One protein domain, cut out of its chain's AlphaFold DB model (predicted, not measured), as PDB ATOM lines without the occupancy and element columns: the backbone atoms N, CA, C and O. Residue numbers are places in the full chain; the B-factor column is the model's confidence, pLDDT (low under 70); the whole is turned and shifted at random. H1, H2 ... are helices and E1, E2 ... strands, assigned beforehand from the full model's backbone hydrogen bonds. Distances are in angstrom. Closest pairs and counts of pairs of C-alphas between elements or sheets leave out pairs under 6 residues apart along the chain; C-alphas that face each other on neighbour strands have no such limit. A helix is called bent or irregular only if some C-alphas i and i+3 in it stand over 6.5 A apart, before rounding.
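What this domain is: This is residues 3 to 161 of the 162 residues of an uncharacterized protein of Anaerostipes sp. 992a (UniProt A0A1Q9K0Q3). A twisted sheet of seven strands runs through the middle, with the long helix H1 along one face and H2 packed on H1. On the opposite face H3 covers E2 and E4, and H5 packs between H3 and H4. The printed part has 159 residues, with five named helices and seven named strands in the order E1 H1 E2 H2 E3 E4 H3 E5 H4 H5 E6 E7. The sheet is mixed, in the order E3 E2 E4 E5 E6 E1 E7, and the class is mixed, helices and strands. The whole is compact, with a radius of gyration of the C-alphas of 15.0 A, and its C-alphas span 43 by 37 by 27 A.

Where its parts are: The sheet's strands, from edge to edge, are E3, residues 63 to 67; E2, residues 31 to 35; E4, residues 79 to 84, 16.1 A from first to last C-alpha; E5, residues 105 to 110, 16.5 A; E6, residues 142 to 147, 16.7 A; E1, residues 3 to 6; and E7, residues 159 to 161. E1 begins with C-alpha 3 at (-28.184, -22.990, -33.055), and E7 ends with C-alpha 161 at (-26.494, -19.817, -28.068). H1, residues 9 to 26, is 25.7 A long and begins with C-alpha 9 at (-15.242, -16.681, -37.767). H2, residues 39 to 53, is 21.1 A long and irregular: C-alphas 40 and 43 are 7.7 A apart. H3 is residues 96 to 102. H4, residues 113 to 124, is 16.6 A long and only just irregular, with C-alphas 114 and 117 6.8 A apart. H5 is residues 132 to 137.

How they stand to each other: E4 is antiparallel to E2, with N 33 and O 82 2.8 A apart, and to E5, with N 107 and O 81 2.8 A apart, both within hydrogen-bond range. The other neighbours are parallel, with these pairs within range: E3 and E2, N 32 and O 63, 2.7 A; E5 and E6, N 145 and O 108, 2.8 A; E6 and E1, N 4 and O 144, 2.8 A; E1 and E7, N 3 and O 159, 2.8 A. E2, H2, E3 and E5, H4 H5, E6 are strand-helix-strand units, parallel neighbour strands with helices between, each with a right-handed crossover. H1 is on the sheet at a height of 8.7 A, over E5 and E6, and runs along the strands, at 10 degrees to E5 on the local plane. H2 touches H1 at a steep tilt of 46 degrees, the same way, the closest C-alphas being those of Phe 13 and Ile 44, 5.0 A apart; it only grazes the sheet, with residues 40 to 44. H3 is on the opposite face from H1, at a height of 8.4 A, slantwise to the strands at 40 degrees to E4 on the local plane. H5 is not on the sheet; it touches H3, the closest C-alphas being those of Tyr 97 and Met 133, 6.6 A apart. H4 only grazes the sheet with residues 113 to 119 and touches H5 with residues 121 to 123 alone, the closest C-alphas being those of Ile 122 and Ala 134, 4.7 A apart. H3 and H4 are apart. Every O i to N i+4 pair is within hydrogen-bond range in H1 and H3; in H2 8 of 11 are, in H4 6 of 8, and in H5 0 of 2, beside 3 of 3 O i to N i+3 pairs.

The domain as a whole: The two C-alphas farthest apart are those of Asp 54 and Val 127, 46.4 A. The printed part has no cut. The links E3 to E4, E4 to H3 and E6 to E7 are long, each of 11 residues. The mean pLDDT of the printed part is 85.6; under 70 are residues 37 to 39, 68 to 73, 85 to 94, 126 and 128 to 129.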
ATOM      1  N   VAL A   3     -28.830 -24.028 -32.245       97.00
ATOM      2  CA  VAL A   3     -28.184 -22.990 -33.055       97.00
ATOM      3  C   VAL A   3     -27.126 -22.261 -32.231       97.00
ATOM      4  O   VAL A   3     -27.421 -21.704 -31.177       97.00
ATOM      5  N   TYR A   4     -25.895 -22.222 -32.727       97.50
ATOM      6  CA  TYR A   4     -24.785 -21.454 -32.174       97.50
ATOM      7  C   TYR A   4     -24.491 -20.275 -33.097       97.50
ATOM      8  O   TYR A   4     -23.844 -20.432 -34.132       97.50
ATOM      9  N   CYS A   5     -24.946 -19.087 -32.710       97.25
ATOM     10  CA  CYS A   5     -24.622 -17.856 -33.417       97.25
ATOM     11  C   CYS A   5     -23.354 -17.258 -32.803       97.25
ATOM     12  O   CYS A   5     -23.272 -17.122 -31.584       97.25
ATOM     13  N   LYS A   6     -22.337 -16.935 -33.605       97.19
ATOM     14  CA  LYS A   6     -21.082 -16.356 -33.105       97.19
ATOM     15  C   LYS A   6     -20.717 -15.075 -33.842       97.19
ATOM     16  O   LYS A   6     -21.033 -14.876 -35.006       97.19
ATOM     17  N   GLU A   7     -20.050 -14.177 -33.129       93.00
ATOM     18  CA  GLU A   7     -19.689 -12.841 -33.624       93.00
ATOM     19  C   GLU A   7     -18.445 -12.810 -34.519       93.00
ATOM     20  O   GLU A   7     -18.188 -11.795 -35.159       93.00
ATOM     21  N   SER A   8     -17.663 -13.892 -34.552       92.69
ATOM     22  CA  SER A   8     -16.469 -13.982 -35.387       92.69
ATOM     23  C   SER A   8     -16.283 -15.376 -35.963       92.69
ATOM     24  O   SER A   8     -16.663 -16.381 -35.353       92.69
ATOM     25  N   GLU A   9     -15.613 -15.431 -37.110       91.62
ATOM     26  CA  GLU A   9     -15.242 -16.681 -37.767       91.62
ATOM     27  C   GLU A   9     -14.424 -17.593 -36.839       91.62
ATOM     28  O   GLU A   9     -14.694 -18.789 -36.745       91.62
ATOM     29  N   GLN A  10     -13.469 -17.045 -36.077       93.62
ATOM     30  CA  GLN A  10     -12.668 -17.861 -35.160       93.62
ATOM     31  C   GLN A  10     -13.533 -18.537 -34.088       93.62
ATOM     32  O   GLN A  10     -13.265 -19.679 -33.716       93.62
ATOM     33  N   LYS A  11     -14.582 -17.861 -33.604       96.19
ATOM     34  CA  LYS A  11     -15.524 -18.444 -32.641       96.19
ATOM     35  C   LYS A  11     -16.424 -19.497 -33.290       96.19
ATOM     36  O   LYS A  11     -16.650 -20.527 -32.661       96.19
ATOM     37  N   VAL A  12     -16.885 -19.280 -34.527       95.81
ATOM     38  CA  VAL A  12     -17.597 -20.305 -35.319       95.81
ATOM     39  C   VAL A  12     -16.739 -21.567 -35.425       95.81
ATOM     40  O   VAL A  12     -17.189 -22.656 -35.070       95.81
ATOM     41  N   PHE A  13     -15.471 -21.420 -35.820       95.12
ATOM     42  CA  PHE A  13     -14.558 -22.552 -35.965       95.12
ATOM     43  C   PHE A  13     -14.281 -23.269 -34.649       95.12
ATOM     44  O   PHE A  13     -14.262 -24.497 -34.621       95.12
ATOM     45  N   LEU A  14     -14.088 -22.526 -33.558       96.56
ATOM     46  CA  LEU A  14     -13.845 -23.112 -32.245       96.56
ATOM     47  C   LEU A  14     -15.047 -23.928 -31.754       96.56
ATOM     48  O   LEU A  14     -14.866 -25.027 -31.236       96.56
ATOM     49  N   VAL A  15     -16.270 -23.421 -31.936       97.56
ATOM     50  CA  VAL A  15     -17.493 -24.152 -31.570       97.56
ATOM     51  C   VAL A  15     -17.646 -25.413 -32.417       97.56
ATOM     52  O   VAL A  15     -17.871 -26.485 -31.860       97.56
ATOM     53  N   ALA A  16     -17.461 -25.320 -33.735       95.69
ATOM     54  CA  ALA A  16     -17.530 -26.485 -34.616       95.69
ATOM     55  C   ALA A  16     -16.473 -27.546 -34.253       95.69
ATOM     56  O   ALA A  16     -16.801 -28.724 -34.127       95.69
ATOM     57  N   ALA A  17     -15.223 -27.134 -34.006       95.88
ATOM     58  CA  ALA A  17     -14.155 -28.036 -33.578       95.88
ATOM     59  C   ALA A  17     -14.468 -28.699 -32.227       95.88
ATOM     60  O   ALA A  17     -14.267 -29.901 -32.085       95.88
ATOM     61  N   ASN A  18     -15.006 -27.949 -31.257       97.19
ATOM     62  CA  ASN A  18     -15.434 -28.503 -29.969       97.19
ATOM     63  C   ASN A  18     -16.507 -29.583 -30.140       97.19
ATOM     64  O   ASN A  18     -16.414 -30.626 -29.504       97.19
ATOM     65  N   ILE A  19     -17.506 -29.354 -31.000       96.00
ATOM     66  CA  ILE A  19     -18.577 -30.329 -31.257       96.00
ATOM     67  C   ILE A  19     -17.998 -31.610 -31.871       96.00
ATOM     68  O   ILE A  19     -18.297 -32.705 -31.397       96.00
ATOM     69  N   ILE A  20     -17.121 -31.482 -32.872       94.62
ATOM     70  CA  ILE A  20     -16.474 -32.632 -33.524       94.62
ATOM     71  C   ILE A  20     -15.584 -33.397 -32.534       94.62
ATOM     72  O   ILE A  20     -15.669 -34.620 -32.444       94.62
ATOM     73  N   ALA A  21     -14.756 -32.697 -31.755       95.88
ATOM     74  CA  ALA A  21     -13.898 -33.327 -30.756       95.88
ATOM     75  C   ALA A  21     -14.719 -34.029 -29.664       95.88
ATOM     76  O   ALA A  21     -14.412 -35.161 -29.298       95.88
ATOM     77  N   ALA A  22     -15.802 -33.403 -29.190       95.62
ATOM     78  CA  ALA A  22     -16.706 -33.999 -28.212       95.62
ATOM     79  C   ALA A  22     -17.376 -35.273 -28.743       95.62
ATOM     80  O   ALA A  22     -17.516 -36.234 -27.989       95.62
ATOM     81  N   GLN A  23     -17.740 -35.314 -30.031       93.38
ATOM     82  CA  GLN A  23     -18.262 -36.528 -30.661       93.38
ATOM     83  C   GLN A  23     -17.243 -37.671 -30.596       93.38
ATOM     84  O   GLN A  23     -17.592 -38.785 -30.216       93.38
ATOM     85  N   ILE A  24     -15.979 -37.395 -30.907       94.56
ATOM     86  CA  ILE A  24     -14.916 -38.410 -30.907       94.56
ATOM     87  C   ILE A  24     -14.569 -38.865 -29.496       94.56
ATOM     88  O   ILE A  24     -14.397 -40.053 -29.260       94.56
ATOM     89  N   LEU A  25     -14.546 -37.946 -28.533       95.31
ATOM     90  CA  LEU A  25     -14.371 -38.296 -27.125       95.31
ATOM     91  C   LEU A  25     -15.524 -39.159 -26.598       95.31
ATOM     92  O   LEU A  25     -15.296 -40.074 -25.811       95.31
ATOM     93  N   LYS A  26     -16.758 -38.878 -27.032       93.81
ATOM     94  CA  LYS A  26     -17.946 -39.657 -26.667       93.81
ATOM     95  C   LYS A  26     -17.949 -41.041 -27.325       93.81
ATOM     96  O   LYS A  26     -18.384 -42.000 -26.694       93.81
ATOM     97  N   LYS A  27     -17.517 -41.127 -28.585       93.25
ATOM     98  CA  LYS A  27     -17.606 -42.321 -29.433       93.25
ATOM     99  C   LYS A  27     -16.397 -42.375 -30.381       93.25
ATOM    100  O   LYS A  27     -16.498 -41.922 -31.528       93.25
ATOM    101  N   PRO A  28     -15.244 -42.892 -29.918       93.94
ATOM    102  CA  PRO A  28     -13.991 -42.893 -30.684       93.94
ATOM    103  C   PRO A  28     -14.090 -43.598 -32.038       93.94
ATOM    104  O   PRO A  28     -13.360 -43.282 -32.971       93.94
ATOM    105  N   GLU A  29     -15.013 -44.546 -32.159       92.50
ATOM    106  CA  GLU A  29     -15.248 -45.370 -33.335       92.50
ATOM    107  C   GLU A  29     -16.252 -44.785 -34.343       92.50
ATOM    108  O   GLU A  29     -16.659 -45.492 -35.270       92.50
ATOM    109  N   SER A  30     -16.662 -43.525 -34.151       90.31
ATOM    110  CA  SER A  30     -17.636 -42.819 -34.995       90.31
ATOM    111  C   SER A  30     -17.285 -42.896 -36.487       90.31
ATOM    112  O   SER A  30     -16.120 -42.757 -36.879       90.31
ATOM    113  N   VAL A  31     -18.306 -43.057 -37.337       89.19
ATOM    114  CA  VAL A  31     -18.168 -42.893 -38.791       89.19
ATOM    115  C   VAL A  31     -18.547 -41.460 -39.145       89.19
ATOM    116  O   VAL A  31     -19.699 -41.058 -39.017       89.19
ATOM    117  N   LEU A  32     -17.569 -40.673 -39.570       88.75
ATOM    118  CA  LEU A  32     -17.708 -39.248 -39.829       88.75
ATOM    119  C   LEU A  32     -17.934 -39.017 -41.317       88.75
ATOM    120  O   LEU A  32     -17.035 -39.211 -42.128       88.75
ATOM    121  N   GLY A  33     -19.135 -38.591 -41.676       87.25
ATOM    122  CA  GLY A  33     -19.443 -38.034 -42.978       87.25
ATOM    123  C   GLY A  33     -19.023 -36.572 -43.045       87.25
ATOM    124  O   GLY A  33     -19.503 -35.770 -42.248       87.25
ATOM    125  N   VAL A  34     -18.157 -36.212 -43.985       86.00
ATOM    126  CA  VAL A  34     -17.712 -34.828 -44.178       86.00
ATOM    127  C   VAL A  34     -17.964 -34.407 -45.618       86.00
ATOM    128  O   VAL A  34     -17.644 -35.140 -46.546       86.00
ATOM    129  N   MET A  35     -18.544 -33.223 -45.804       81.38
ATOM    130  CA  MET A  35     -18.724 -32.593 -47.111       81.38
ATOM    131  C   MET A  35     -18.193 -31.159 -47.065       81.38
ATOM    132  O   MET A  35     -18.269 -30.495 -46.028       81.38
ATOM    133  N   ASN A  36     -17.692 -30.682 -48.208       72.19
ATOM    134  CA  ASN A  36     -17.165 -29.327 -48.395       72.19
ATOM    135  C   ASN A  36     -15.990 -28.996 -47.469       72.19
ATOM    136  O   ASN A  36     -15.853 -27.879 -46.990       72.19
ATOM    137  N   TYR A  37     -15.092 -29.955 -47.250       65.50
ATOM    138  CA  TYR A  37     -13.865 -29.724 -46.491       65.50
ATOM    139  C   TYR A  37     -12.865 -28.858 -47.282       65.50
ATOM    140  O   TYR A  37     -11.910 -29.351 -47.882       65.50
ATOM    141  N   SER A  38     -13.140 -27.555 -47.349       66.44
ATOM    142  CA  SER A  38     -12.515 -26.589 -48.251       66.44
ATOM    143  C   SER A  38     -11.490 -25.681 -47.557       66.44
ATOM    144  O   SER A  38     -11.217 -25.767 -46.355       66.44
ATOM    145  N   GLU A  39     -10.919 -24.754 -48.334       68.50
ATOM    146  CA  GLU A  39     -10.117 -23.641 -47.818       68.50
ATOM    147  C   GLU A  39     -10.871 -22.816 -46.763       68.50
ATOM    148  O   GLU A  39     -10.270 -22.424 -45.759       68.50
ATOM    149  N   GLU A  40     -12.183 -22.610 -46.947       70.56
ATOM    150  CA  GLU A  40     -13.023 -21.785 -46.070       70.56
ATOM    151  C   GLU A  40     -13.176 -22.368 -44.655       70.56
ATOM    152  O   GLU A  40     -13.513 -21.631 -43.722       70.56
ATOM    153  N   THR A  41     -12.898 -23.663 -44.466       74.81
ATOM    154  CA  THR A  41     -13.035 -24.367 -43.178       74.81
ATOM    155  C   THR A  41     -11.727 -24.937 -42.638       74.81
ATOM    156  O   THR A  41     -11.702 -25.571 -41.576       74.81
ATOM    157  N   LYS A  42     -10.589 -24.588 -43.258       83.75
ATOM    158  CA  LYS A  42      -9.241 -24.931 -42.764       83.75
ATOM    159  C   LYS A  42      -8.998 -24.558 -41.304       83.75
ATOM    160  O   LYS A  42      -8.196 -25.215 -40.643       83.75
ATOM    161  N   GLY A  43      -9.645 -23.508 -40.797       90.00
ATOM    162  CA  GLY A  43      -9.523 -23.109 -39.395       90.00
ATOM    163  C   GLY A  43      -9.978 -24.200 -38.423       90.00
ATOM    164  O   GLY A  43      -9.264 -24.478 -37.463       90.00
ATOM    165  N   ILE A  44     -11.087 -24.885 -38.723       92.75
ATOM    166  CA  ILE A  44     -11.603 -26.011 -37.924       92.75
ATOM    167  C   ILE A  44     -10.579 -27.147 -37.918       92.75
ATOM    168  O   ILE A  44     -10.174 -27.620 -36.858       92.75
ATOM    169  N   ARG A  45     -10.077 -27.520 -39.103       88.81
ATOM    170  CA  ARG A  45      -9.053 -28.562 -39.251       88.81
ATOM    171  C   ARG A  45      -7.801 -28.268 -38.433       88.81
ATOM    172  O   ARG A  45      -7.288 -29.159 -37.771       88.81
ATOM    173  N   ARG A  46      -7.281 -27.038 -38.496       92.81
ATOM    174  CA  ARG A  46      -6.069 -26.651 -37.754       92.81
ATOM    175  C   ARG A  46      -6.254 -26.807 -36.250       92.81
ATOM    176  O   ARG A  46      -5.336 -27.282 -35.592       92.81
ATOM    177  N   ILE A  47      -7.423 -26.437 -35.729       96.50
ATOM    178  CA  ILE A  47      -7.749 -26.613 -34.310       96.50
ATOM    179  C   ILE A  47      -7.749 -28.104 -33.955       96.50
ATOM    180  O   ILE A  47      -7.050 -28.502 -33.029       96.50
ATOM    181  N   LEU A  48      -8.457 -28.933 -34.730       94.94
ATOM    182  CA  LEU A  48      -8.542 -30.377 -34.486       94.94
ATOM    183  C   LEU A  48      -7.182 -31.084 -34.605       94.94
ATOM    184  O   LEU A  48      -6.860 -31.916 -33.762       94.94
ATOM    185  N   MET A  49      -6.365 -30.736 -35.607       93.50
ATOM    186  CA  MET A  49      -5.009 -31.284 -35.763       93.50
ATOM    187  C   MET A  49      -4.142 -30.942 -34.555       93.50
ATOM    188  O   MET A  49      -3.545 -31.837 -33.971       93.50
ATOM    189  N   ARG A  50      -4.145 -29.675 -34.128       97.69
ATOM    190  CA  ARG A  50      -3.398 -29.253 -32.941       97.69
ATOM    191  C   ARG A  50      -3.862 -29.995 -31.688       97.69
ATOM    192  O   ARG A  50      -3.036 -30.460 -30.921       97.69
ATOM    193  N   TRP A  51      -5.168 -30.139 -31.480       98.38
ATOM    194  CA  TRP A  51      -5.682 -30.897 -30.336       98.38
ATOM    195  C   TRP A  51      -5.349 -32.384 -30.397       98.38
ATOM    196  O   TRP A  51      -5.204 -33.005 -29.349       98.38
ATOM    197  N   THR A  52      -5.203 -32.940 -31.598       96.75
ATOM    198  CA  THR A  52      -4.722 -34.312 -31.783       96.75
ATOM    199  C   THR A  52      -3.245 -34.419 -31.402       96.75
ATOM    200  O   THR A  52      -2.875 -35.302 -30.638       96.75
ATOM    201  N   GLU A  53      -2.407 -33.489 -31.872       97.69
ATOM    202  CA  GLU A  53      -0.977 -33.410 -31.528       97.69
ATOM    203  C   GLU A  53      -0.753 -33.211 -30.021       97.69
ATOM    204  O   GLU A  53       0.115 -33.853 -29.433       97.69
ATOM    205  N   ASP A  54      -1.572 -32.367 -29.392       98.19
ATOM    206  CA  ASP A  54      -1.537 -32.089 -27.954       98.19
ATOM    207  C   ASP A  54      -2.152 -33.234 -27.106       98.19
ATOM    208  O   ASP A  54      -2.069 -33.203 -25.878       98.19
ATOM    209  N   GLY A  55      -2.773 -34.247 -27.729       97.31
ATOM    210  CA  GLY A  55      -3.342 -35.422 -27.053       97.31
ATOM    211  C   GLY A  55      -4.727 -35.225 -26.419       97.31
ATOM    212  O   GLY A  55      -5.141 -36.043 -25.600       97.31
ATOM    213  N   TYR A  56      -5.458 -34.163 -26.775       97.56
ATOM    214  CA  TYR A  56      -6.813 -33.900 -26.266       97.56
ATOM    215  C   TYR A  56      -7.904 -34.717 -26.959       97.56
ATOM    216  O   TYR A  56      -8.983 -34.889 -26.396       97.56
ATOM    217  N   VAL A  57      -7.663 -35.180 -28.186       96.88
ATOM    218  CA  VAL A  57      -8.614 -35.973 -28.974       96.88
ATOM    219  C   VAL A  57      -7.849 -36.975 -29.832       96.88
ATOM    220  O   VAL A  57      -6.800 -36.643 -30.378       96.88
ATOM    221  N   ASP A  58      -8.367 -38.195 -29.960       96.56
ATOM    222  CA  ASP A  58      -7.764 -39.247 -30.778       96.56
ATOM    223  C   ASP A  58      -8.748 -39.733 -31.848       96.56
ATOM    224  O   ASP A  58      -9.770 -40.347 -31.547       96.56
ATOM    225  N   PHE A  59      -8.422 -39.459 -33.110       94.81
ATOM    226  CA  PHE A  59      -9.206 -39.877 -34.273       94.81
ATOM    227  C   PHE A  59      -8.794 -41.257 -34.816       94.81
ATOM    228  O   PHE A  59      -9.359 -41.696 -35.814       94.81
ATOM    229  N   SER A  60      -7.824 -41.950 -34.205       95.81
ATOM    230  CA  SER A  60      -7.243 -43.199 -34.729       95.81
ATOM    231  C   SER A  60      -8.250 -44.339 -34.926       95.81
ATOM    232  O   SER A  60      -8.025 -45.221 -35.755       95.81
ATOM    233  N   GLN A  61      -9.366 -44.318 -34.192       94.25
ATOM    234  CA  GLN A  61     -10.437 -45.317 -34.276       94.25
ATOM    235  C   GLN A  61     -11.620 -44.881 -35.152       94.25
ATOM    236  O   GLN A  61     -12.482 -45.709 -35.478       94.25
ATOM    237  N   ALA A  62     -11.662 -43.606 -35.545       91.69
ATOM    238  CA  ALA A  62     -12.742 -43.043 -36.335       91.69
ATOM    239  C   ALA A  62     -12.586 -43.418 -37.812       91.69
ATOM    240  O   ALA A  62     -11.484 -43.579 -38.336       91.69
ATOM    241  N   SER A  63     -13.713 -43.549 -38.506       88.88
ATOM    242  CA  SER A  63     -13.737 -43.739 -39.960       88.88
ATOM    243  C   SER A  63     -14.236 -42.469 -40.630       88.88
ATOM    244  O   SER A  63     -15.132 -41.821 -40.107       88.88
ATOM    245  N   LEU A  64     -13.678 -42.112 -41.786       85.44
ATOM    246  CA  LEU A  64     -14.068 -40.917 -42.532       85.44
ATOM    247  C   LEU A  64     -14.714 -41.315 -43.862       85.44
ATOM    248  O   LEU A  64     -14.147 -42.102 -44.621       85.44
ATOM    249  N   ILE A  65     -15.875 -40.736 -44.149       82.56
ATOM    250  CA  ILE A  65     -16.525 -40.754 -45.457       82.56
ATOM    251  C   ILE A  65     -16.482 -39.325 -45.990       82.56
ATOM    252  O   ILE A  65     -17.094 -38.429 -45.416       82.56
ATOM    253  N   ASP A  66     -15.748 -39.122 -47.079       80.31
ATOM    254  CA  ASP A  66     -15.673 -37.838 -47.772       80.31
ATOM    255  C   ASP A  66     -16.698 -37.813 -48.913       80.31
ATOM    256  O   ASP A  66     -16.687 -38.686 -49.788       80.31
ATOM    257  N   TYR A  67     -17.607 -36.841 -48.871       77.38
ATOM    258  CA  TYR A  67     -18.600 -36.613 -49.911       77.38
ATOM    259  C   TYR A  67     -18.106 -35.527 -50.866       77.38
ATOM    260  O   TYR A  67     -17.890 -34.376 -50.478       77.38
ATOM    261  N   GLU A  68     -17.988 -35.877 -52.147       68.12
ATOM    262  CA  GLU A  68     -17.658 -34.907 -53.188       68.12
ATOM    263  C   GLU A  68     -18.773 -33.861 -53.374       68.12
ATOM    264  O   GLU A  68     -19.957 -34.113 -53.142       68.12
ATOM    265  N   LYS A  69     -18.385 -32.682 -53.876       62.38
ATOM    266  CA  LYS A  69     -19.235 -31.500 -54.125       62.38
ATOM    267  C   LYS A  69     -20.329 -31.677 -55.200       62.38
ATOM    268  O   LYS A  69     -20.829 -30.686 -55.724       62.38
ATOM    269  N   SER A  70     -20.714 -32.899 -55.566       52.59
ATOM    270  CA  SER A  70     -21.679 -33.146 -56.651       52.59
ATOM    271  C   SER A  70     -23.143 -32.922 -56.253       52.59
ATOM    272  O   SER A  70     -24.013 -32.930 -57.123       52.59
ATOM    273  N   ASN A  71     -23.435 -32.687 -54.967       58.81
ATOM    274  CA  ASN A  71     -24.798 -32.481 -54.484       58.81
ATOM    275  C   ASN A  71     -25.187 -30.991 -54.507       58.81
ATOM    276  O   ASN A  71     -24.692 -30.193 -53.708       58.81
ATOM    277  N   SER A  72     -26.088 -30.612 -55.420       60.97
ATOM    278  CA  SER A  72     -26.433 -29.209 -55.713       60.97
ATOM    279  C   SER A  72     -27.101 -28.453 -54.560       60.97
ATOM    280  O   SER A  72     -27.029 -27.232 -54.520       60.97
ATOM    281  N   TYR A  73     -27.741 -29.146 -53.614       69.38
ATOM    282  CA  TYR A  73     -28.501 -28.510 -52.524       69.38
ATOM    283  C   TYR A  73     -27.649 -28.056 -51.335       69.38
ATOM    284  O   TYR A  73     -28.133 -27.316 -50.481       69.38
ATOM    285  N   LEU A  74     -26.401 -28.521 -51.259       74.44
ATOM    286  CA  LEU A  74     -25.463 -28.229 -50.174       74.44
ATOM    287  C   LEU A  74     -24.149 -27.641 -50.701       74.44
ATOM    288  O   LEU A  74     -23.173 -27.574 -49.961       74.44
ATOM    289  N   SER A  75     -24.095 -27.225 -51.971       71.56
ATOM    290  CA  SER A  75     -22.879 -26.668 -52.584       71.56
ATOM    291  C   SER A  75     -22.328 -25.459 -51.828       71.56
ATOM    292  O   SER A  75     -21.114 -25.247 -51.822       71.56
ATOM    293  N   ASP A  76     -23.230 -24.723 -51.174       74.94
ATOM    294  CA  ASP A  76     -22.965 -23.449 -50.514       74.94
ATOM    295  C   ASP A  76     -22.837 -23.595 -48.987       74.94
ATOM    296  O   ASP A  76     -22.755 -22.592 -48.293       74.94
ATOM    297  N   VAL A  77     -22.847 -24.815 -48.432       72.81
ATOM    298  CA  VAL A  77     -22.559 -25.047 -47.000       72.81
ATOM    299  C   VAL A  77     -21.047 -25.102 -46.787       72.81
ATOM    300  O   VAL A  77     -20.367 -25.852 -47.480       72.81
ATOM    301  N   ASP A  78     -20.508 -24.380 -45.802       71.75
ATOM    302  CA  ASP A  78     -19.055 -24.346 -45.567       71.75
ATOM    303  C   ASP A  78     -18.498 -25.678 -45.052       71.75
ATOM    304  O   ASP A  78     -17.421 -26.104 -45.451       71.75
ATOM    305  N   LEU A  79     -19.208 -26.325 -44.128       74.56
ATOM    306  CA  LEU A  79     -18.886 -27.667 -43.648       74.56
ATOM    307  C   LEU A  79     -20.168 -28.360 -43.224       74.56
ATOM    308  O   LEU A  79     -20.906 -27.865 -42.370       74.56
ATOM    309  N   LEU A  80     -20.388 -29.544 -43.775       73.31
ATOM    310  CA  LEU A  80     -21.350 -30.485 -43.235       73.31
ATOM    311  C   LEU A  80     -20.568 -31.630 -42.598       73.31
ATOM    312  O   LEU A  80     -19.742 -32.269 -43.251       73.31
ATOM    313  N   PHE A  81     -20.839 -31.867 -41.322       82.69
ATOM    314  CA  PHE A  81     -20.303 -32.972 -40.549       82.69
ATOM    315  C   PHE A  81     -21.466 -33.825 -40.052       82.69
ATOM    316  O   PHE A  81     -22.414 -33.316 -39.458       82.69
ATOM    317  N   VAL A  82     -21.403 -35.121 -40.301       77.38
ATOM    318  CA  VAL A  82     -22.477 -36.065 -40.007       77.38
ATOM    319  C   VAL A  82     -21.884 -37.249 -39.269       77.38
ATOM    320  O   VAL A  82     -20.855 -37.765 -39.690       77.38
ATOM    321  N   GLU A  83     -22.518 -37.696 -38.189       84.56
ATOM    322  CA  GLU A  83     -22.093 -38.907 -37.495       84.56
ATOM    323  C   GLU A  83     -23.039 -40.088 -37.730       84.56
ATOM    324  O   GLU A  83     -24.223 -40.062 -37.400       84.56
ATOM    325  N   VAL A  84     -22.431 -41.098 -38.345       75.69
ATOM    326  CA  VAL A  84     -22.811 -42.480 -38.633       75.69
ATOM    327  C   VAL A  84     -22.662 -43.478 -37.482       75.69
ATOM    328  O   VAL A  84     -21.519 -43.816 -37.164       75.69
ATOM    329  N   SER A  85     -23.729 -44.046 -36.916       69.44
ATOM    330  CA  SER A  85     -23.586 -45.238 -36.072       69.44
ATOM    331  C   SER A  85     -22.906 -46.385 -36.829       69.44
ATOM    332  O   SER A  85     -23.256 -46.688 -37.968       69.44
ATOM    333  N   LYS A  86     -21.960 -47.102 -36.208       62.19
ATOM    334  CA  LYS A  86     -21.244 -48.213 -36.873       62.19
ATOM    335  C   LYS A  86     -22.144 -49.381 -37.311       62.19
ATOM    336  O   LYS A  86     -21.729 -50.168 -38.154       62.19
ATOM    337  N   ASN A  87     -23.358 -49.495 -36.767       58.53
ATOM    338  CA  ASN A  87     -24.303 -50.565 -37.112       58.53
ATOM    339  C   ASN A  87     -25.041 -50.342 -38.443       58.53
ATOM    340  O   ASN A  87     -25.738 -51.242 -38.908       58.53
ATOM    341  N   SER A  88     -24.908 -49.167 -39.056       59.28
ATOM    342  CA  SER A  88     -25.465 -48.898 -40.383       59.28
ATOM    343  C   SER A  88     -24.479 -49.290 -41.481       59.28
ATOM    344  O   SER A  88     -23.291 -48.973 -41.413       59.28
ATOM    345  N   ASN A  89     -24.975 -49.984 -42.508       57.53
ATOM    346  CA  ASN A  89     -24.202 -50.448 -43.665       57.53
ATOM    347  C   ASN A  89     -23.831 -49.280 -44.604       57.53
ATOM    348  O   ASN A  89     -24.239 -49.258 -45.766       57.53
ATOM    349  N   PHE A  90     -23.066 -48.304 -44.110       61.09
ATOM    350  CA  PHE A  90     -22.558 -47.189 -44.905       61.09
ATOM    351  C   PHE A  90     -21.405 -47.656 -45.793       61.09
ATOM    352  O   PHE A  90     -20.271 -47.830 -45.350       61.09
ATOM    353  N   SER A  91     -21.700 -47.863 -47.073       55.00
ATOM    354  CA  SER A  91     -20.704 -48.131 -48.109       55.00
ATOM    355  C   SER A  91     -20.393 -46.872 -48.920       55.00
ATOM    356  O   SER A  91     -21.225 -45.980 -49.076       55.00
ATOM    357  N   ARG A  92     -19.191 -46.809 -49.498       49.06
ATOM    358  CA  ARG A  92     -18.797 -45.782 -50.474       49.06
ATOM    359  C   ARG A  92     -19.800 -45.802 -51.645       49.06
ATOM    360  O   ARG A  92     -19.826 -46.777 -52.388       49.06
ATOM    361  N   GLY A  93     -20.659 -44.782 -51.754       52.81
ATOM    362  CA  GLY A  93     -21.754 -44.716 -52.741       52.81
ATOM    363  C   GLY A  93     -23.119 -44.255 -52.206       52.81
ATOM    364  O   GLY A  93     -24.037 -44.096 -53.003       52.81
ATOM    365  N   TYR A  94     -23.272 -44.034 -50.895       62.94
ATOM    366  CA  TYR A  94     -24.487 -43.426 -50.336       62.94
ATOM    367  C   TYR A  94     -24.602 -41.941 -50.705       62.94
ATOM    368  O   TYR A  94     -23.620 -41.199 -50.673       62.94
ATOM    369  N   GLU A  95     -25.820 -41.503 -51.019       76.25
ATOM    370  CA  GLU A  95     -26.138 -40.087 -51.189       76.25
ATOM    371  C   GLU A  95     -26.123 -39.372 -49.830       76.25
ATOM    372  O   GLU A  95     -26.640 -39.895 -48.843       76.25
ATOM    373  N   VAL A  96     -25.601 -38.139 -49.795       79.00
ATOM    374  CA  VAL A  96     -25.552 -37.283 -48.587       79.00
ATOM    375  C   VAL A  96     -26.912 -37.202 -47.887       79.00
ATOM    376  O   VAL A  96     -26.977 -37.209 -46.662       79.00
ATOM    377  N   TYR A  97     -27.999 -37.185 -48.662       82.88
ATOM    378  CA  TYR A  97     -29.367 -37.202 -48.151       82.88
ATOM    379  C   TYR A  97     -29.629 -38.389 -47.213       82.88
ATOM    380  O   TYR A  97     -30.117 -38.194 -46.100       82.88
ATOM    381  N   GLN A  98     -29.285 -39.609 -47.637       81.06
ATOM    382  CA  GLN A  98     -29.540 -40.814 -46.848       81.06
ATOM    383  C   GLN A  98     -28.686 -40.822 -45.578       81.06
ATOM    384  O   GLN A  98     -29.188 -41.131 -44.500       81.06
ATOM    385  N   THR A  99     -27.428 -40.394 -45.687       84.06
ATOM    386  CA  THR A  99     -26.534 -40.239 -44.536       84.06
ATOM    387  C   THR A  99     -27.098 -39.256 -43.523       84.06
ATOM    388  O   THR A  99     -27.176 -39.574 -42.345       84.06
ATOM    389  N   CYS A 100     -27.543 -38.081 -43.969       86.50
ATOM    390  CA  CYS A 100     -28.156 -37.084 -43.099       86.50
ATOM    391  C   CYS A 100     -29.455 -37.566 -42.454       86.50
ATOM    392  O   CYS A 100     -29.783 -37.109 -41.367       86.50
ATOM    393  N   LYS A 101     -30.205 -38.454 -43.114       85.12
ATOM    394  CA  LYS A 101     -31.450 -39.010 -42.579       85.12
ATOM    395  C   LYS A 101     -31.210 -40.044 -41.474       85.12
ATOM    396  O   LYS A 101     -32.003 -40.109 -40.543       85.12
ATOM    397  N   GLU A 102     -30.167 -40.861 -41.598       84.44
ATOM    398  CA  GLU A 102     -29.849 -41.955 -40.662       84.44
ATOM    399  C   GLU A 102     -28.838 -41.569 -39.575       84.44
ATOM    400  O   GLU A 102     -28.556 -42.368 -38.681       84.44
ATOM    401  N   ALA A 103     -28.263 -40.373 -39.667       87.88
ATOM    402  CA  ALA A 103     -27.261 -39.894 -38.735       87.88
ATOM    403  C   ALA A 103     -27.771 -39.864 -37.290       87.88
ATOM    404  O   ALA A 103     -28.931 -39.580 -37.015       87.88
ATOM    405  N   GLU A 104     -26.871 -40.084 -36.336       89.25
ATOM    406  CA  GLU A 104     -27.167 -39.780 -34.933       89.25
ATOM    407  C   GLU A 104     -27.030 -38.275 -34.676       89.25
ATOM    408  O   GLU A 104     -27.719 -37.713 -33.827       89.25
ATOM    409  N   THR A 105     -26.122 -37.602 -35.390       91.38
ATOM    410  CA  THR A 105     -25.867 -36.164 -35.254       91.38
ATOM    411  C   THR A 105     -25.537 -35.538 -36.602       91.38
ATOM    412  O   THR A 105     -24.704 -36.049 -37.349       91.38
ATOM    413  N   VAL A 106     -26.135 -34.377 -36.874       93.62
ATOM    414  CA  VAL A 106     -25.798 -33.527 -38.021       93.62
ATOM    415  C   VAL A 106     -25.316 -32.170 -37.517       93.62
ATOM    416  O   VAL A 106     -26.045 -31.460 -36.828       93.62
ATOM    417  N   LEU A 107     -24.093 -31.795 -37.879       94.75
ATOM    418  CA  LEU A 107     -23.503 -30.479 -37.666       94.75
ATOM    419  C   LEU A 107     -23.381 -29.756 -39.011       94.75
ATOM    420  O   LEU A 107     -22.708 -30.226 -39.925       94.75
ATOM    421  N   MET A 108     -23.989 -28.579 -39.106       93.50
ATOM    422  CA  MET A 108     -23.860 -27.678 -40.247       93.50
ATOM    423  C   MET A 108     -23.127 -26.410 -39.820       93.50
ATOM    424  O   MET A 108     -23.519 -25.768 -38.844       93.50
ATOM    425  N   VAL A 109     -22.085 -26.039 -40.559       94.00
ATOM    426  CA  VAL A 109     -21.378 -24.766 -40.394       94.00
ATOM    427  C   VAL A 109     -21.703 -23.863 -41.570       94.00
ATOM    428  O   VAL A 109     -21.577 -24.286 -42.720       94.00
ATOM    429  N   VAL A 110     -22.109 -22.633 -41.262       93.25
ATOM    430  CA  VAL A 110     -22.477 -21.620 -42.252       93.25
ATOM    431  C   VAL A 110     -21.970 -20.232 -41.889       93.25
ATOM    432  O   VAL A 110     -21.963 -19.848 -40.719       93.25
ATOM    433  N   LYS A 111     -21.555 -19.457 -42.884       92.38
ATOM    434  CA  LYS A 111     -21.006 -18.108 -42.736       92.38
ATOM    435  C   LYS A 111     -21.466 -17.215 -43.884       92.38
ATOM    436  O   LYS A 111     -21.775 -17.691 -44.971       92.38
ATOM    437  N   GLY A 112     -21.504 -15.913 -43.625       92.19
ATOM    438  CA  GLY A 112     -21.830 -14.915 -44.633       92.19
ATOM    439  C   GLY A 112     -23.308 -14.865 -45.028       92.19
ATOM    440  O   GLY A 112     -24.097 -15.808 -44.907       92.19
ATOM    441  N   LYS A 113     -23.719 -13.695 -45.508       94.12
ATOM    442  CA  LYS A 113     -25.110 -13.404 -45.874       94.12
ATOM    443  C   LYS A 113     -25.624 -14.249 -47.045       94.12
ATOM    444  O   LYS A 113     -26.829 -14.489 -47.145       94.12
ATOM    445  N   GLU A 114     -24.741 -14.673 -47.939       91.75
ATOM    446  CA  GLU A 114     -25.047 -15.474 -49.124       91.75
ATOM    447  C   GLU A 114     -25.712 -16.812 -48.770       91.75
ATOM    448  O   GLU A 114     -26.651 -17.229 -49.452       91.75
ATOM    449  N   GLN A 115     -25.338 -17.416 -47.638       91.06
ATOM    450  CA  GLN A 115     -25.875 -18.705 -47.187       91.06
ATOM    451  C   GLN A 115     -27.212 -18.577 -46.445       91.06
ATOM    452  O   GLN A 115     -27.953 -19.554 -46.301       91.06
ATOM    453  N   ALA A 116     -27.590 -17.366 -46.026       93.44
ATOM    454  CA  ALA A 116     -28.774 -17.152 -45.198       93.44
ATOM    455  C   ALA A 116     -30.078 -17.570 -45.881       93.44
ATOM    456  O   ALA A 116     -31.033 -17.991 -45.226       93.44
ATOM    457  N   ARG A 117     -30.141 -17.460 -47.215       91.31
ATOM    458  CA  ARG A 117     -31.290 -17.949 -47.983       91.31
ATOM    459  C   ARG A 117     -31.398 -19.466 -47.916       91.31
ATOM    460  O   ARG A 117     -32.448 -19.956 -47.525       91.31
ATOM    461  N   MET A 118     -30.324 -20.166 -48.266       89.88
ATOM    462  CA  MET A 118     -30.277 -21.626 -48.265       89.88
ATOM    463  C   MET A 118     -30.646 -22.178 -46.889       89.88
ATOM    464  O   MET A 118     -31.467 -23.082 -46.793       89.88
ATOM    465  N   ILE A 119     -30.101 -21.600 -45.817       92.44
ATOM    466  CA  ILE A 119     -30.373 -22.062 -44.455       92.44
ATOM    467  C   ILE A 119     -31.838 -21.877 -44.072       92.44
ATOM    468  O   ILE A 119     -32.452 -22.793 -43.521       92.44
ATOM    469  N   LYS A 120     -32.434 -20.738 -44.431       91.81
ATOM    470  CA  LYS A 120     -33.876 -20.554 -44.272       91.81
ATOM    471  C   LYS A 120     -34.663 -21.588 -45.080       91.81
ATOM    472  O   LYS A 120     -35.604 -22.175 -44.560       91.81
ATOM    473  N   ASP A 121     -34.283 -21.830 -46.329       89.00
ATOM    474  CA  ASP A 121     -34.997 -22.759 -47.203       89.00
ATOM    475  C   ASP A 121     -34.896 -24.207 -46.676       89.00
ATOM    476  O   ASP A 121     -35.885 -24.938 -46.689       89.00
ATOM    477  N   ILE A 122     -33.753 -24.609 -46.104       89.69
ATOM    478  CA  ILE A 122     -33.573 -25.922 -45.466       89.69
ATOM    479  C   ILE A 122     -34.461 -26.066 -44.233       89.69
ATOM    480  O   ILE A 122     -35.138 -27.081 -44.118       89.69
ATOM    481  N   PHE A 123     -34.521 -25.082 -43.332       91.12
ATOM    482  CA  PHE A 123     -35.183 -25.258 -42.029       91.12
ATOM    483  C   PHE A 123     -36.612 -24.702 -41.932       91.12
ATOM    484  O   PHE A 123     -37.354 -25.123 -41.049       91.12
ATOM    485  N   GLU A 124     -37.032 -23.815 -42.837       89.38
ATOM    486  CA  GLU A 124     -38.286 -23.053 -42.696       89.38
ATOM    487  C   GLU A 124     -39.147 -22.956 -43.962       89.38
ATOM    488  O   GLU A 124     -40.212 -22.335 -43.918       89.38
ATOM    489  N   SER A 125     -38.737 -23.521 -45.105       80.88
ATOM    490  CA  SER A 125     -39.605 -23.510 -46.294       80.88
ATOM    491  C   SER A 125     -40.910 -24.271 -46.028       80.88
ATOM    492  O   SER A 125     -40.934 -25.279 -45.328       80.88
ATOM    493  N   SER A 126     -42.025 -23.838 -46.609       69.75
ATOM    494  CA  SER A 126     -43.317 -24.516 -46.426       69.75
ATOM    495  C   SER A 126     -43.462 -25.810 -47.241       69.75
ATOM    496  O   SER A 126     -44.454 -26.514 -47.076       69.75
ATOM    497  N   VAL A 127     -42.507 -26.124 -48.127       70.06
ATOM    498  CA  VAL A 127     -42.606 -27.227 -49.093       70.06
ATOM    499  C   VAL A 127     -41.353 -28.107 -49.029       70.06
ATOM    500  O   VAL A 127     -40.276 -27.707 -49.467       70.06
ATOM    501  N   LEU A 128     -41.501 -29.331 -48.503       60.97
ATOM    502  CA  LEU A 128     -40.415 -30.321 -48.390       60.97
ATOM    503  C   LEU A 128     -39.838 -30.747 -49.755       60.97
ATOM    504  O   LEU A 128     -38.653 -31.046 -49.848       60.97
ATOM    505  N   SER A 129     -40.643 -30.760 -50.824       62.53
ATOM    506  CA  SER A 129     -40.205 -31.222 -52.153       62.53
ATOM    507  C   SER A 129     -39.258 -30.263 -52.883       62.53
ATOM    508  O   SER A 129     -38.701 -30.641 -53.908       62.53
ATOM    509  N   GLU A 130     -39.088 -29.029 -52.397       70.38
ATOM    510  CA  GLU A 130     -38.196 -28.036 -53.013       70.38
ATOM    511  C   GLU A 130     -36.730 -28.225 -52.609       70.38
ATOM    512  O   GLU A 130     -35.829 -27.799 -53.331       70.38
ATOM    513  N   ASN A 131     -36.479 -28.867 -51.465       77.25
ATOM    514  CA  ASN A 131     -35.135 -29.098 -50.964       77.25
ATOM    515  C   ASN A 131     -35.074 -30.443 -50.220       77.25
ATOM    516  O   ASN A 131     -35.603 -30.532 -49.111       77.25
ATOM    517  N   PRO A 132     -34.390 -31.470 -50.764       79.50
ATOM    518  CA  PRO A 132     -34.222 -32.761 -50.095       79.50
ATOM    519  C   PRO A 132     -33.680 -32.640 -48.666       79.50
ATOM    520  O   PRO A 132     -34.032 -33.429 -47.795       79.50
ATOM    521  N   MET A 133     -32.877 -31.610 -48.385       85.56
ATOM    522  CA  MET A 133     -32.291 -31.383 -47.063       85.56
ATOM    523  C   MET A 133     -33.288 -30.883 -46.020       85.56
ATOM    524  O   MET A 133     -32.965 -30.869 -44.834       85.56
ATOM    525  N   ALA A 134     -34.519 -30.551 -46.413       87.38
ATOM    526  CA  ALA A 134     -35.584 -30.218 -45.477       87.38
ATOM    527  C   ALA A 134     -35.951 -31.386 -44.537       87.38
ATOM    528  O   ALA A 134     -36.546 -31.151 -43.485       87.38
ATOM    529  N   ILE A 135     -35.516 -32.617 -44.851       85.25
ATOM    530  CA  ILE A 135     -35.576 -33.773 -43.940       85.25
ATOM    531  C   ILE A 135     -34.900 -33.502 -42.587       85.25
ATOM    532  O   ILE A 135     -35.322 -34.036 -41.567       85.25
ATOM    533  N   LEU A 136     -33.902 -32.611 -42.540       89.12
ATOM    534  CA  LEU A 136     -33.201 -32.240 -41.308       89.12
ATOM    535  C   LEU A 136     -34.108 -31.566 -40.267       89.12
ATOM    536  O   LEU A 136     -33.747 -31.494 -39.097       89.12
ATOM    537  N   ARG A 137     -35.294 -31.086 -40.655       88.25
ATOM    538  CA  ARG A 137     -36.284 -30.552 -39.704       88.25
ATOM    539  C   ARG A 137     -36.871 -31.630 -38.802       88.25
ATOM    540  O   ARG A 137     -37.261 -31.327 -37.680       88.25
ATOM    541  N   GLU A 138     -36.947 -32.857 -39.308       86.62
ATOM    542  CA  GLU A 138     -37.480 -34.020 -38.593       86.62
ATOM    543  C   GLU A 138     -36.382 -34.776 -37.834       86.62
ATOM    544  O   GLU A 138     -36.673 -35.662 -37.036       86.62
ATOM    545  N   HIS A 139     -35.118 -34.419 -38.060       89.62
ATOM    546  CA  HIS A 139     -33.974 -35.084 -37.460       89.62
ATOM    547  C   HIS A 139     -33.802 -34.694 -35.984       89.62
ATOM    548  O   HIS A 139     -33.807 -33.514 -35.618       89.62
ATOM    549  N   GLU A 140     -33.583 -35.692 -35.126       88.38
ATOM    550  CA  GLU A 140     -33.574 -35.522 -33.667       88.38
ATOM    551  C   GLU A 140     -32.451 -34.590 -33.184       88.38
ATOM    552  O   GLU A 140     -32.659 -33.732 -32.322       88.38
ATOM    553  N   CYS A 141     -31.260 -34.709 -33.780       91.38
ATOM    554  CA  CYS A 141     -30.073 -33.960 -33.374       91.38
ATOM    555  C   CYS A 141     -29.423 -33.212 -34.548       91.38
ATOM    556  O   CYS A 141     -28.542 -33.729 -35.233       91.38
ATOM    557  N   VAL A 142     -29.865 -31.972 -34.774       94.31
ATOM    558  CA  VAL A 142     -29.221 -31.039 -35.714       94.31
ATOM    559  C   VAL A 142     -28.628 -29.863 -34.955       94.31
ATOM    560  O   VAL A 142     -29.336 -29.191 -34.195       94.31
ATOM    561  N   MET A 143     -27.345 -29.605 -35.189       95.62
ATOM    562  CA  MET A 143     -26.600 -28.464 -34.674       95.62
ATOM    563  C   MET A 143     -26.196 -27.557 -35.833       95.62
ATOM    564  O   MET A 143     -25.536 -27.989 -36.773       95.62
ATOM    565  N   LEU A 144     -26.571 -26.286 -35.754       95.81
ATOM    566  CA  LEU A 144     -26.209 -25.268 -36.727       95.81
ATOM    567  C   LEU A 144     -25.247 -24.279 -36.073       95.81
ATOM    568  O   LEU A 144     -25.562 -23.723 -35.024       95.81
ATOM    569  N   VAL A 145     -24.080 -24.051 -36.667       96.94
ATOM    570  CA  VAL A 145     -23.072 -23.111 -36.164       96.94
ATOM    571  C   VAL A 145     -22.809 -22.074 -37.241       96.94
ATOM    572  O   VAL A 145     -22.431 -22.425 -38.353       96.94
ATOM    573  N   GLY A 146     -22.975 -20.795 -36.927       95.81
ATOM    574  CA  GLY A 146     -22.713 -19.758 -37.912       95.81
ATOM    575  C   GLY A 146     -22.631 -18.352 -37.362       95.81
ATOM    576  O   GLY A 146     -22.813 -18.117 -36.166       95.81
ATOM    577  N   ASP A 147     -22.315 -17.411 -38.243       96.00
ATOM    578  CA  ASP A 147     -22.299 -15.995 -37.895       96.00
ATOM    579  C   ASP A 147     -23.702 -15.361 -37.942       96.00
ATOM    580  O   ASP A 147     -24.708 -15.993 -38.286       96.00
ATOM    581  N   LYS A 148     -23.789 -14.088 -37.549       95.25
ATOM    582  CA  LYS A 148     -25.056 -13.345 -37.547       95.25
ATOM    583  C   LYS A 148     -25.642 -13.164 -38.947       95.25
ATOM    584  O   LYS A 148     -26.859 -13.055 -39.069       95.25
ATOM    585  N   GLU A 149     -24.812 -13.092 -39.984       96.00
ATOM    586  CA  GLU A 149     -25.272 -12.847 -41.348       96.00
ATOM    587  C   GLU A 149     -25.872 -14.110 -41.961       96.00
ATOM    588  O   GLU A 149     -26.994 -14.055 -42.470       96.00
ATOM    589  N   ALA A 150     -25.195 -15.251 -41.824       95.00
ATOM    590  CA  ALA A 150     -25.663 -16.556 -42.281       95.00
ATOM    591  C   ALA A 150     -26.960 -16.987 -41.593       95.00
ATOM    592  O   ALA A 150     -27.823 -17.613 -42.201       95.00
ATOM    593  N   LEU A 151     -27.137 -16.613 -40.327       96.00
ATOM    594  CA  LEU A 151     -28.327 -16.966 -39.550       96.00
ATOM    595  C   LEU A 151     -29.420 -15.887 -39.595       96.00
ATOM    596  O   LEU A 151     -30.498 -16.081 -39.037       96.00
ATOM    597  N   SER A 152     -29.188 -14.767 -40.291       95.50
ATOM    598  CA  SER A 152     -30.051 -13.571 -40.261       95.50
ATOM    599  C   SER A 152     -31.487 -13.786 -40.743       95.50
ATOM    600  O   SER A 152     -32.368 -12.977 -40.445       95.50
ATOM    601  N   ARG A 153     -31.728 -14.842 -41.525       94.88
ATOM    602  CA  ARG A 153     -33.037 -15.147 -42.116       94.88
ATOM    603  C   ARG A 153     -33.813 -16.233 -41.374       94.88
ATOM    604  O   ARG A 153     -34.971 -16.442 -41.734       94.88
ATOM    605  N   LEU A 154     -33.203 -16.886 -40.384       93.75
ATOM    606  CA  LEU A 154     -33.887 -17.848 -39.529       93.75
ATOM    607  C   LEU A 154     -34.730 -17.126 -38.481       93.75
ATOM    608  O   LEU A 154     -34.293 -16.169 -37.837       93.75
ATOM    609  N   SER A 155     -35.939 -17.623 -38.271       91.25
ATOM    610  CA  SER A 155     -36.695 -17.359 -37.059       91.25
ATOM    611  C   SER A 155     -35.928 -17.897 -35.848       91.25
ATOM    612  O   SER A 155     -35.262 -18.931 -35.914       91.25
ATOM    613  N   LYS A 156     -36.032 -17.211 -34.704       85.88
ATOM    614  CA  LYS A 156     -35.445 -17.670 -33.433       85.88
ATOM    615  C   LYS A 156     -36.241 -18.834 -32.828       85.88
ATOM    616  O   LYS A 156     -36.752 -18.741 -31.716       85.88
ATOM    617  N   THR A 157     -36.387 -19.914 -33.585       80.56
ATOM    618  CA  THR A 157     -36.987 -21.180 -33.158       80.56
ATOM    619  C   THR A 157     -35.890 -22.156 -32.723       80.56
ATOM    620  O   THR A 157     -34.753 -22.078 -33.187       80.56
ATOM    621  N   GLY A 158     -36.198 -23.066 -31.794       82.56
ATOM    622  CA  GLY A 158     -35.205 -23.972 -31.201       82.56
ATOM    623  C   GLY A 158     -34.372 -23.331 -30.083       82.56
ATOM    624  O   GLY A 158     -34.771 -22.332 -29.486       82.56
ATOM    625  N   ILE A 159     -33.223 -23.935 -29.767       93.12
ATOM    626  CA  ILE A 159     -32.336 -23.491 -28.678       93.12
ATOM    627  C   ILE A 159     -31.183 -22.684 -29.276       93.12
ATOM    628  O   ILE A 159     -30.431 -23.219 -30.089       93.12
ATOM    629  N   TRP A 160     -31.035 -21.421 -28.864       96.00
ATOM    630  CA  TRP A 160     -30.023 -20.496 -29.386       96.00
ATOM    631  C   TRP A 160     -28.934 -20.190 -28.358       96.00
ATOM    632  O   TRP A 160     -29.226 -19.877 -27.204       96.00
ATOM    633  N   TYR A 161     -27.685 -20.210 -28.816       94.88
ATOM    634  CA  TYR A 161     -26.494 -19.817 -28.068       94.88
ATOM    635  C   TYR A 161     -25.756 -18.705 -28.817       94.88
ATOM    636  O   TYR A 161     -24.999 -18.980 -29.753       94.88
TER     637      TYR A 161